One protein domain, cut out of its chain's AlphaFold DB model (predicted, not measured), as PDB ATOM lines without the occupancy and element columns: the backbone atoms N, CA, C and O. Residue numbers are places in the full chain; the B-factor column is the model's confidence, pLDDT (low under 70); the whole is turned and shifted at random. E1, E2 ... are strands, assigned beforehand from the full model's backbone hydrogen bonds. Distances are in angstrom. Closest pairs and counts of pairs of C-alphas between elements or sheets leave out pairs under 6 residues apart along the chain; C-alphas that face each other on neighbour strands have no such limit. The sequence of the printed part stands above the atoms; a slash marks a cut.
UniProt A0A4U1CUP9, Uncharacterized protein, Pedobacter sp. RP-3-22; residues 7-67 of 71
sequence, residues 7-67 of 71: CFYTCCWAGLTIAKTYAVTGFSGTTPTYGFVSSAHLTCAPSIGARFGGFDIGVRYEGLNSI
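Overview. This is residues 7 to 67 of the 71 residues of an uncharacterized protein of Pedobacter sp. RP-3-22 (UniProt A0A4U1CUP9). A long, twisted hairpin of two strands, E1 and E2, makes a thin rod, and a short third strand, E3, folds back beside E2 at the end that holds residue 7. The printed part has 61 residues, with no named helix and three strands, E1, E2 and E3, in that order both along the chain and across the antiparallel sheet. It is all strand and extended, with a radius of gyration of the C-alphas of 20.0 A and spans of 65 by 20 by 13 A.

Along the chain. E1, residues 7 to 28, is 62.1 A long and begins at C-alpha 7 (156.096, 265.316, 148.319). E2, residues 31 to 52, is 61.6 A long and bends by 57 degrees at residue 48. E3, residues 55 to 60, ends at C-alpha 60 (157.997, 249.393, 144.232).

Arrangement. The three strands form a meander, each the antiparallel neighbour of the one before, with E2 as the inner strand. The hairpin E1 and E2 stands at 173 degrees; N 19 and O 39 are 2.8 A apart, within hydrogen-bond range. The hairpin E2 and E3 stands at 128 degrees, with N 50 and O 57 at 2.8 A.

Size, cuts and confidence. The C-alphas of Gly 29 and Gly 53, the two farthest apart, are 66.0 A apart. The printed part has no cut, and both links are tight. Confidence is under 70 at residues 11 to 15, 36, 39 to 44 and 62 to 67.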
ATOM      1  N   CYS A   7     156.694 265.532 149.633       71.25
ATOM      2  CA  CYS A   7     156.096 265.316 148.319       71.25
ATOM      3  C   CYS A   7     155.806 263.832 148.088       71.25
ATOM      4  O   CYS A   7     156.640 262.975 148.381       71.25
ATOM      5  N   PHE A   8     154.628 263.540 147.537       78.06
ATOM      6  CA  PHE A   8     154.264 262.210 147.058       78.06
ATOM      7  C   PHE A   8     154.582 262.096 145.570       78.06
ATOM      8  O   PHE A   8     154.288 263.010 144.801       78.06
ATOM      9  N   TYR A   9     155.152 260.967 145.154       76.06
ATOM     10  CA  TYR A   9     155.483 260.714 143.756       76.06
ATOM     11  C   TYR A   9     155.041 259.324 143.314       76.06
ATOM     12  O   TYR A   9     155.023 258.363 144.085       76.06
ATOM     13  N   THR A  10     154.735 259.228 142.026       74.25
ATOM     14  CA  THR A  10     154.579 257.968 141.305       74.25
ATOM     15  C   THR A  10     155.671 257.896 140.249       74.25
ATOM     16  O   THR A  10     155.849 258.848 139.491       74.25
ATOM     17  N   CYS A  11     156.399 256.788 140.182       67.69
ATOM     18  CA  CYS A  11     157.403 256.552 139.152       67.69
ATOM     19  C   CYS A  11     157.077 255.246 138.430       67.69
ATOM     20  O   CYS A  11     156.614 254.286 139.039       67.69
ATOM     21  N   CYS A  12     157.295 255.202 137.121       64.50
ATOM     22  CA  CYS A  12     157.168 253.974 136.354       64.50
ATOM     23  C   CYS A  12     158.453 253.780 135.561       64.50
ATOM     24  O   CYS A  12     158.819 254.631 134.752       64.50
ATOM     25  N   TRP A  13     159.148 252.674 135.819       63.62
ATOM     26  CA  TRP A  13     160.375 252.332 135.109       63.62
ATOM     27  C   TRP A  13     160.131 251.163 134.163       63.62
ATOM     28  O   TRP A  13     159.550 250.152 134.563       63.62
ATOM     29  N   ALA A  14     160.575 251.327 132.918       66.06
ATOM     30  CA  ALA A  14     160.590 250.285 131.905       66.06
ATOM     31  C   ALA A  14     162.047 249.894 131.638       66.06
ATOM     32  O   ALA A  14     162.858 250.740 131.264       66.06
ATOM     33  N   GLY A  15     162.378 248.624 131.860       67.56
ATOM     34  CA  GLY A  15     163.706 248.070 131.610       67.56
ATOM     35  C   GLY A  15     163.641 246.932 130.600       67.56
ATOM     36  O   GLY A  15     162.741 246.096 130.668       67.56
ATOM     37  N   LEU A  16     164.606 246.881 129.683       70.88
ATOM     38  CA  LEU A  16     164.830 245.731 128.809       70.88
ATOM     39  C   LEU A  16     166.053 244.964 129.314       70.88
ATOM     40  O   LEU A  16     167.154 245.510 129.369       70.88
ATOM     41  N   THR A  17     165.868 243.692 129.641       74.81
ATOM     42  CA  THR A  17     166.959 242.782 129.991       74.81
ATOM     43  C   THR A  17     167.133 241.765 128.874       74.81
ATOM     44  O   THR A  17     166.209 241.021 128.564       74.81
ATOM     45  N   ILE A  18     168.320 241.721 128.270       72.31
ATOM     46  CA  ILE A  18     168.676 240.717 127.262       72.31
ATOM     47  C   ILE A  18     169.603 239.704 127.931       72.31
ATOM     48  O   ILE A  18     170.732 240.040 128.285       72.31
ATOM     49  N   ALA A  19     169.131 238.473 128.104       75.12
ATOM     50  CA  ALA A  19     169.919 237.365 128.622       75.12
ATOM     51  C   ALA A  19     170.296 236.422 127.475       75.12
ATOM     52  O   ALA A  19     169.435 235.898 126.765       75.12
ATOM     53  N   LYS A  20     171.602 236.210 127.288       74.62
ATOM     54  CA  LYS A  20     172.136 235.208 126.361       74.62
ATOM     55  C   LYS A  20     172.580 233.993 127.158       74.62
ATOM     56  O   LYS A  20     173.529 234.084 127.933       74.62
ATOM     57  N   THR A  21     171.918 232.869 126.935       75.25
ATOM     58  CA  THR A  21     172.238 231.607 127.601       75.25
ATOM     59  C   THR A  21     172.950 230.700 126.607       75.25
ATOM     60  O   THR A  21     172.442 230.441 125.515       75.25
ATOM     61  N   TYR A  22     174.139 230.225 126.979       76.06
ATOM     62  CA  TYR A  22     174.811 229.154 126.248       76.06
ATOM     63  C   TYR A  22     174.133 227.835 126.607       76.06
ATOM     64  O   TYR A  22     174.180 227.403 127.757       76.06
ATOM     65  N   ALA A  23     173.482 227.215 125.630       79.31
ATOM     66  CA  ALA A  23     172.778 225.954 125.811       79.31
ATOM     67  C   ALA A  23     173.012 225.037 124.608       79.31
ATOM     68  O   ALA A  23     173.484 225.466 123.551       79.31
ATOM     69  N   VAL A  24     172.686 223.758 124.779       80.81
ATOM     70  CA  VAL A  24     172.638 222.817 123.659       80.81
ATOM     71  C   VAL A  24     171.430 223.192 122.801       80.81
ATOM     72  O   VAL A  24     170.295 223.097 123.259       80.81
ATOM     73  N   THR A  25     171.676 223.656 121.578       80.38
ATOM     74  CA  THR A  25     170.632 224.109 120.644       80.38
ATOM     75  C   THR A  25     170.145 222.997 119.719       80.38
ATOM     76  O   THR A  25     169.139 223.154 119.035       80.38
ATOM     77  N   GLY A  26     170.834 221.857 119.704       79.19
ATOM     78  CA  GLY A  26     170.436 220.688 118.934       79.19
ATOM     79  C   GLY A  26     171.439 219.549 119.055       79.19
ATOM     80  O   GLY A  26     172.484 219.681 119.691       79.19
ATOM     81  N   PHE A  27     171.122 218.429 118.417       83.06
ATOM     82  CA  PHE A  27     171.987 217.256 118.346       83.06
ATOM     83  C   PHE A  27     172.125 216.808 116.892       83.06
ATOM     84  O   PHE A  27     171.133 216.725 116.172       83.06
ATOM     85  N   SER A  28     173.351 216.495 116.472       82.69
ATOM     86  CA  SER A  28     173.610 215.764 115.229       82.69
ATOM     87  C   SER A  28     174.056 214.353 115.606       82.69
ATOM     88  O   SER A  28     175.176 214.142 116.082       82.69
ATOM     89  N   GLY A  29     173.135 213.392 115.508       82.12
ATOM     90  CA  GLY A  29     173.325 212.065 116.099       82.12
ATOM     91  C   GLY A  29     173.455 212.150 117.626       82.12
ATOM     92  O   GLY A  29     172.572 212.682 118.291       82.12
ATOM     93  N   THR A  30     174.558 211.647 118.187       84.62
ATOM     94  CA  THR A  30     174.868 211.717 119.632       84.62
ATOM     95  C   THR A  30     175.668 212.960 120.040       84.62
ATOM     96  O   THR A  30     175.937 213.150 121.224       84.62
ATOM     97  N   THR A  31     176.059 213.817 119.090       84.81
ATOM     98  CA  THR A  31     176.929 214.969 119.369       84.81
ATOM     99  C   THR A  31     176.093 216.225 119.659       84.81
ATOM    100  O   THR A  31     175.314 216.630 118.787       84.81
ATOM    101  N   PRO A  32     176.234 216.868 120.838       79.31
ATOM    102  CA  PRO A  32     175.540 218.115 121.151       79.31
ATOM    103  C   PRO A  32     176.128 219.287 120.357       79.31
ATOM    104  O   PRO A  32     177.342 219.479 120.301       79.31
ATOM    105  N   THR A  33     175.251 220.095 119.766       83.81
ATOM    106  CA  THR A  33     175.589 221.386 119.160       83.81
ATOM    107  C   THR A  33     175.329 222.480 120.184       83.81
ATOM    108  O   THR A  33     174.216 222.602 120.696       83.81
ATOM    109  N   TYR A  34     176.353 223.268 120.494       78.25
ATOM    110  CA  TYR A  34     176.242 224.393 121.418       78.25
ATOM    111  C   TYR A  34     175.977 225.677 120.642       78.25
ATOM    112  O   TYR A  34     176.630 225.952 119.636       78.25
ATOM    113  N   GLY A  35     175.034 226.476 121.126       76.88
ATOM    114  CA  GLY A  35     174.692 227.756 120.530       76.88
ATOM    115  C   GLY A  35     174.187 228.746 121.569       76.88
ATOM    116  O   GLY A  35     174.178 228.482 122.774       76.88
ATOM    117  N   PHE A  36     173.776 229.910 121.078       69.44
ATOM    118  CA  PHE A  36     173.213 230.968 121.899       69.44
ATOM    119  C   PHE A  36     171.699 230.929 121.796       69.44
ATOM    120  O   PHE A  36     171.162 231.064 120.700       69.44
ATOM    121  N   VAL A  37     171.027 230.821 122.936       71.50
ATOM    122  CA  VAL A  37     169.603 231.136 123.038       71.50
ATOM    123  C   VAL A  37     169.502 232.530 123.639       71.50
ATOM    124  O   VAL A  37     170.034 232.787 124.723       71.50
ATOM    125  N   SER A  38     168.888 233.459 122.908       72.38
ATOM    126  CA  SER A  38     168.675 234.824 123.385       72.38
ATOM    127  C   SER A  38     167.262 234.941 123.937       72.38
ATOM    128  O   SER A  38     166.294 234.640 123.250       72.38
ATOM    129  N   SER A  39     167.148 235.419 125.170       65.81
ATOM    130  CA  SER A  39     165.874 235.740 125.810       65.81
ATOM    131  C   SER A  39     165.843 237.229 126.134       65.81
ATOM    132  O   SER A  39     166.826 237.797 126.613       65.81
ATOM    133  N   ALA A  40     164.734 237.885 125.810       66.25
ATOM    134  CA  ALA A  40     164.502 239.284 126.137       66.25
ATOM    135  C   ALA A  40     163.359 239.373 127.148       66.25
ATOM    136  O   ALA A  40     162.282 238.829 126.913       66.25
ATOM    137  N   HIS A  41     163.596 240.067 128.258       66.81
ATOM    138  CA  HIS A  41     162.622 240.288 129.318       66.81
ATOM    139  C   HIS A  41     162.328 241.780 129.419       66.81
ATOM    140  O   HIS A  41     163.222 242.593 129.664       66.81
ATOM    141  N   LEU A  42     161.061 242.137 129.227       67.44
ATOM    142  CA  LEU A  42     160.559 243.468 129.538       67.44
ATOM    143  C   LEU A  42     160.166 243.488 131.012       67.44
ATOM    144  O   LEU A  42     159.409 242.639 131.472       67.44
ATOM    145  N   THR A  43     160.690 244.456 131.751       68.69
ATOM    146  CA  THR A  43     160.352 244.673 133.157       68.69
ATOM    147  C   THR A  43     159.613 245.992 133.276       68.69
ATOM    148  O   THR A  43     160.077 247.023 132.783       68.69
ATOM    149  N   CYS A  44     158.446 245.962 133.912       66.94
ATOM    150  CA  CYS A  44     157.760 247.166 134.349       66.94
ATOM    151  C   CYS A  44     157.767 247.192 135.873       66.94
ATOM    152  O   CYS A  44     157.414 246.214 136.534       66.94
ATOM    153  N   ALA A  45     158.215 248.310 136.432       73.50
ATOM    154  CA  ALA A  45     158.297 248.457 137.871       73.50
ATOM    155  C   ALA A  45     157.663 249.777 138.315       73.50
ATOM    156  O   ALA A  45     158.381 250.766 138.501       73.50
ATOM    157  N   PRO A  46     156.322 249.824 138.423       74.44
ATOM    158  CA  PRO A  46     155.642 250.975 138.983       74.44
ATOM    159  C   PRO A  46     155.971 251.099 140.475       74.44
ATOM    160  O   PRO A  46     156.052 250.108 141.205       74.44
ATOM    161  N   SER A  47     156.162 252.327 140.937       71.81
ATOM    162  CA  SER A  47     156.390 252.649 142.337       71.81
ATOM    163  C   SER A  47     155.594 253.871 142.765       71.81
ATOM    164  O   SER A  47     155.325 254.786 141.981       71.81
ATOM    165  N   ILE A  48     155.223 253.868 144.039       81.94
ATOM    166  CA  ILE A  48     154.658 255.016 144.737       81.94
ATOM    167  C   ILE A  48     155.475 255.248 146.002       81.94
ATOM    168  O   ILE A  48     155.844 254.302 146.700       81.94
ATOM    169  N   GLY A  49     155.780 256.507 146.286       85.75
ATOM    170  CA  GLY A  49     156.595 256.864 147.433       85.75
ATOM    171  C   GLY A  49     156.326 258.265 147.941       85.75
ATOM    172  O   GLY A  49     155.590 259.054 147.343       85.75
ATOM    173  N   ALA A  50     156.934 258.551 149.080       82.00
ATOM    174  CA  ALA A  50     156.925 259.843 149.725       82.00
ATOM    175  C   ALA A  50     158.367 260.259 150.014       82.00
ATOM    176  O   ALA A  50     159.177 259.476 150.516       82.00
ATOM    177  N   ARG A  51     158.679 261.509 149.693       81.06
ATOM    178  CA  ARG A  51     159.969 262.126 149.969       81.06
ATOM    179  C   ARG A  51     159.836 263.072 151.153       81.06
ATOM    180  O   ARG A  51     158.943 263.915 151.175       81.06
ATOM    181  N   PHE A  52     160.746 262.934 152.107       83.31
ATOM    182  CA  PHE A  52     160.877 263.757 153.300       83.31
ATOM    183  C   PHE A  52     162.236 264.467 153.242       83.31
ATOM    184  O   PHE A  52     163.241 263.974 153.759       83.31
ATOM    185  N   GLY A  53     162.296 265.606 152.546       80.25
ATOM    186  CA  GLY A  53     163.550 266.336 152.340       80.25
ATOM    187  C   GLY A  53     164.597 265.516 151.566       80.25
ATOM    188  O   GLY A  53     164.495 265.351 150.348       80.25
ATOM    189  N   GLY A  54     165.630 265.024 152.262       77.38
ATOM    190  CA  GLY A  54     166.743 264.254 151.681       77.38
ATOM    191  C   GLY A  54     166.550 262.733 151.641       77.38
ATOM    192  O   GLY A  54     167.393 262.046 151.074       77.38
ATOM    193  N   PHE A  55     165.478 262.215 152.239       78.50
ATOM    194  CA  PHE A  55     165.187 260.785 152.318       78.50
ATOM    195  C   PHE A  55     163.875 260.467 151.597       78.50
ATOM    196  O   PHE A  55     162.895 261.199 151.748       78.50
ATOM    197  N   ASP A  56     163.836 259.378 150.838       82.69
ATOM    198  CA  ASP A  56     162.629 258.850 150.211       82.69
ATOM    199  C   ASP A  56     162.315 257.437 150.707       82.69
ATOM    200  O   ASP A  56     163.196 256.610 150.932       82.69
ATOM    201  N   ILE A  57     161.025 257.178 150.909       81.38
ATOM    202  CA  ILE A  57     160.493 255.853 151.215       81.38
ATOM    203  C   ILE A  57     159.352 255.564 150.253       81.38
ATOM    204  O   ILE A  57     158.469 256.392 150.034       81.38
ATOM    205  N   GLY A  58     159.356 254.374 149.673       83.69
ATOM    206  CA  GLY A  58     158.346 253.991 148.708       83.69
ATOM    207  C   GLY A  58     158.237 252.491 148.566       83.69
ATOM    208  O   GLY A  58     159.137 251.734 148.926       83.69
ATOM    209  N   VAL A  59     157.103 252.074 148.027       79.12
ATOM    210  CA  VAL A  59     156.859 250.700 147.612       79.12
ATOM    211  C   VAL A  59     156.983 250.638 146.101       79.12
ATOM    212  O   VAL A  59     156.360 251.405 145.363       79.12
ATOM    213  N   ARG A  60     157.815 249.709 145.642       78.81
ATOM    214  CA  ARG A  60     157.997 249.393 144.232       78.81
ATOM    215  C   ARG A  60     157.422 248.014 143.978       78.81
ATOM    216  O   ARG A  60     157.789 247.055 144.651       78.81
ATOM    217  N   TYR A  61     156.534 247.920 143.002       72.00
ATOM    218  CA  TYR A  61     156.111 246.635 142.483       72.00
ATOM    219  C   TYR A  61     157.154 246.174 141.470       72.00
ATOM    220  O   TYR A  61     157.247 246.722 140.376       72.00
ATOM    221  N   GLU A  62     157.972 245.191 141.835       65.38
ATOM    222  CA  GLU A  62     158.892 244.553 140.894       65.38
ATOM    223  C   GLU A  62     158.175 243.393 140.205       65.38
ATOM    224  O   GLU A  62     158.271 242.230 140.589       65.38
ATOM    225  N   GLY A  63     157.397 243.737 139.180       57.34
ATOM    226  CA  GLY A  63     156.798 242.756 138.293       57.34
ATOM    227  C   GLY A  63     157.852 242.186 137.349       57.34
ATOM    228  O   GLY A  63     158.073 242.726 136.268       57.34
ATOM    229  N   LEU A  64     158.462 241.056 137.709       52.75
ATOM    230  CA  LEU A  64     159.162 240.177 136.761       52.75
ATOM    231  C   LEU A  64     158.133 239.424 135.897       52.75
ATOM    232  O   LEU A  64     158.142 238.196 135.833       52.75
ATOM    233  N   ASN A  65     157.191 240.126 135.258       51.41
ATOM    234  CA  ASN A  65     156.278 239.468 134.330       51.41
ATOM    235  C   ASN A  65     157.013 239.254 133.004       51.41
ATOM    236  O   ASN A  65     157.012 240.109 132.120       51.41
ATOM    237  N   SER A  66     157.704 238.118 132.914       47.69
ATOM    238  CA  SER A  66     158.377 237.663 131.703       47.69
ATOM    239  C   SER A  66     157.360 237.419 130.591       47.69
ATOM    240  O   SER A  66     156.918 236.295 130.378       47.69
ATOM    241  N   ILE A  67     157.078 238.449 129.793       49.06
ATOM    242  CA  ILE A  67     156.767 238.254 128.372       49.06
ATOM    243  C   ILE A  67     158.110 237.957 127.695       49.06
ATOM    244  O   ILE A  67     158.711 238.805 127.040       49.06
TER     245      ILE A  67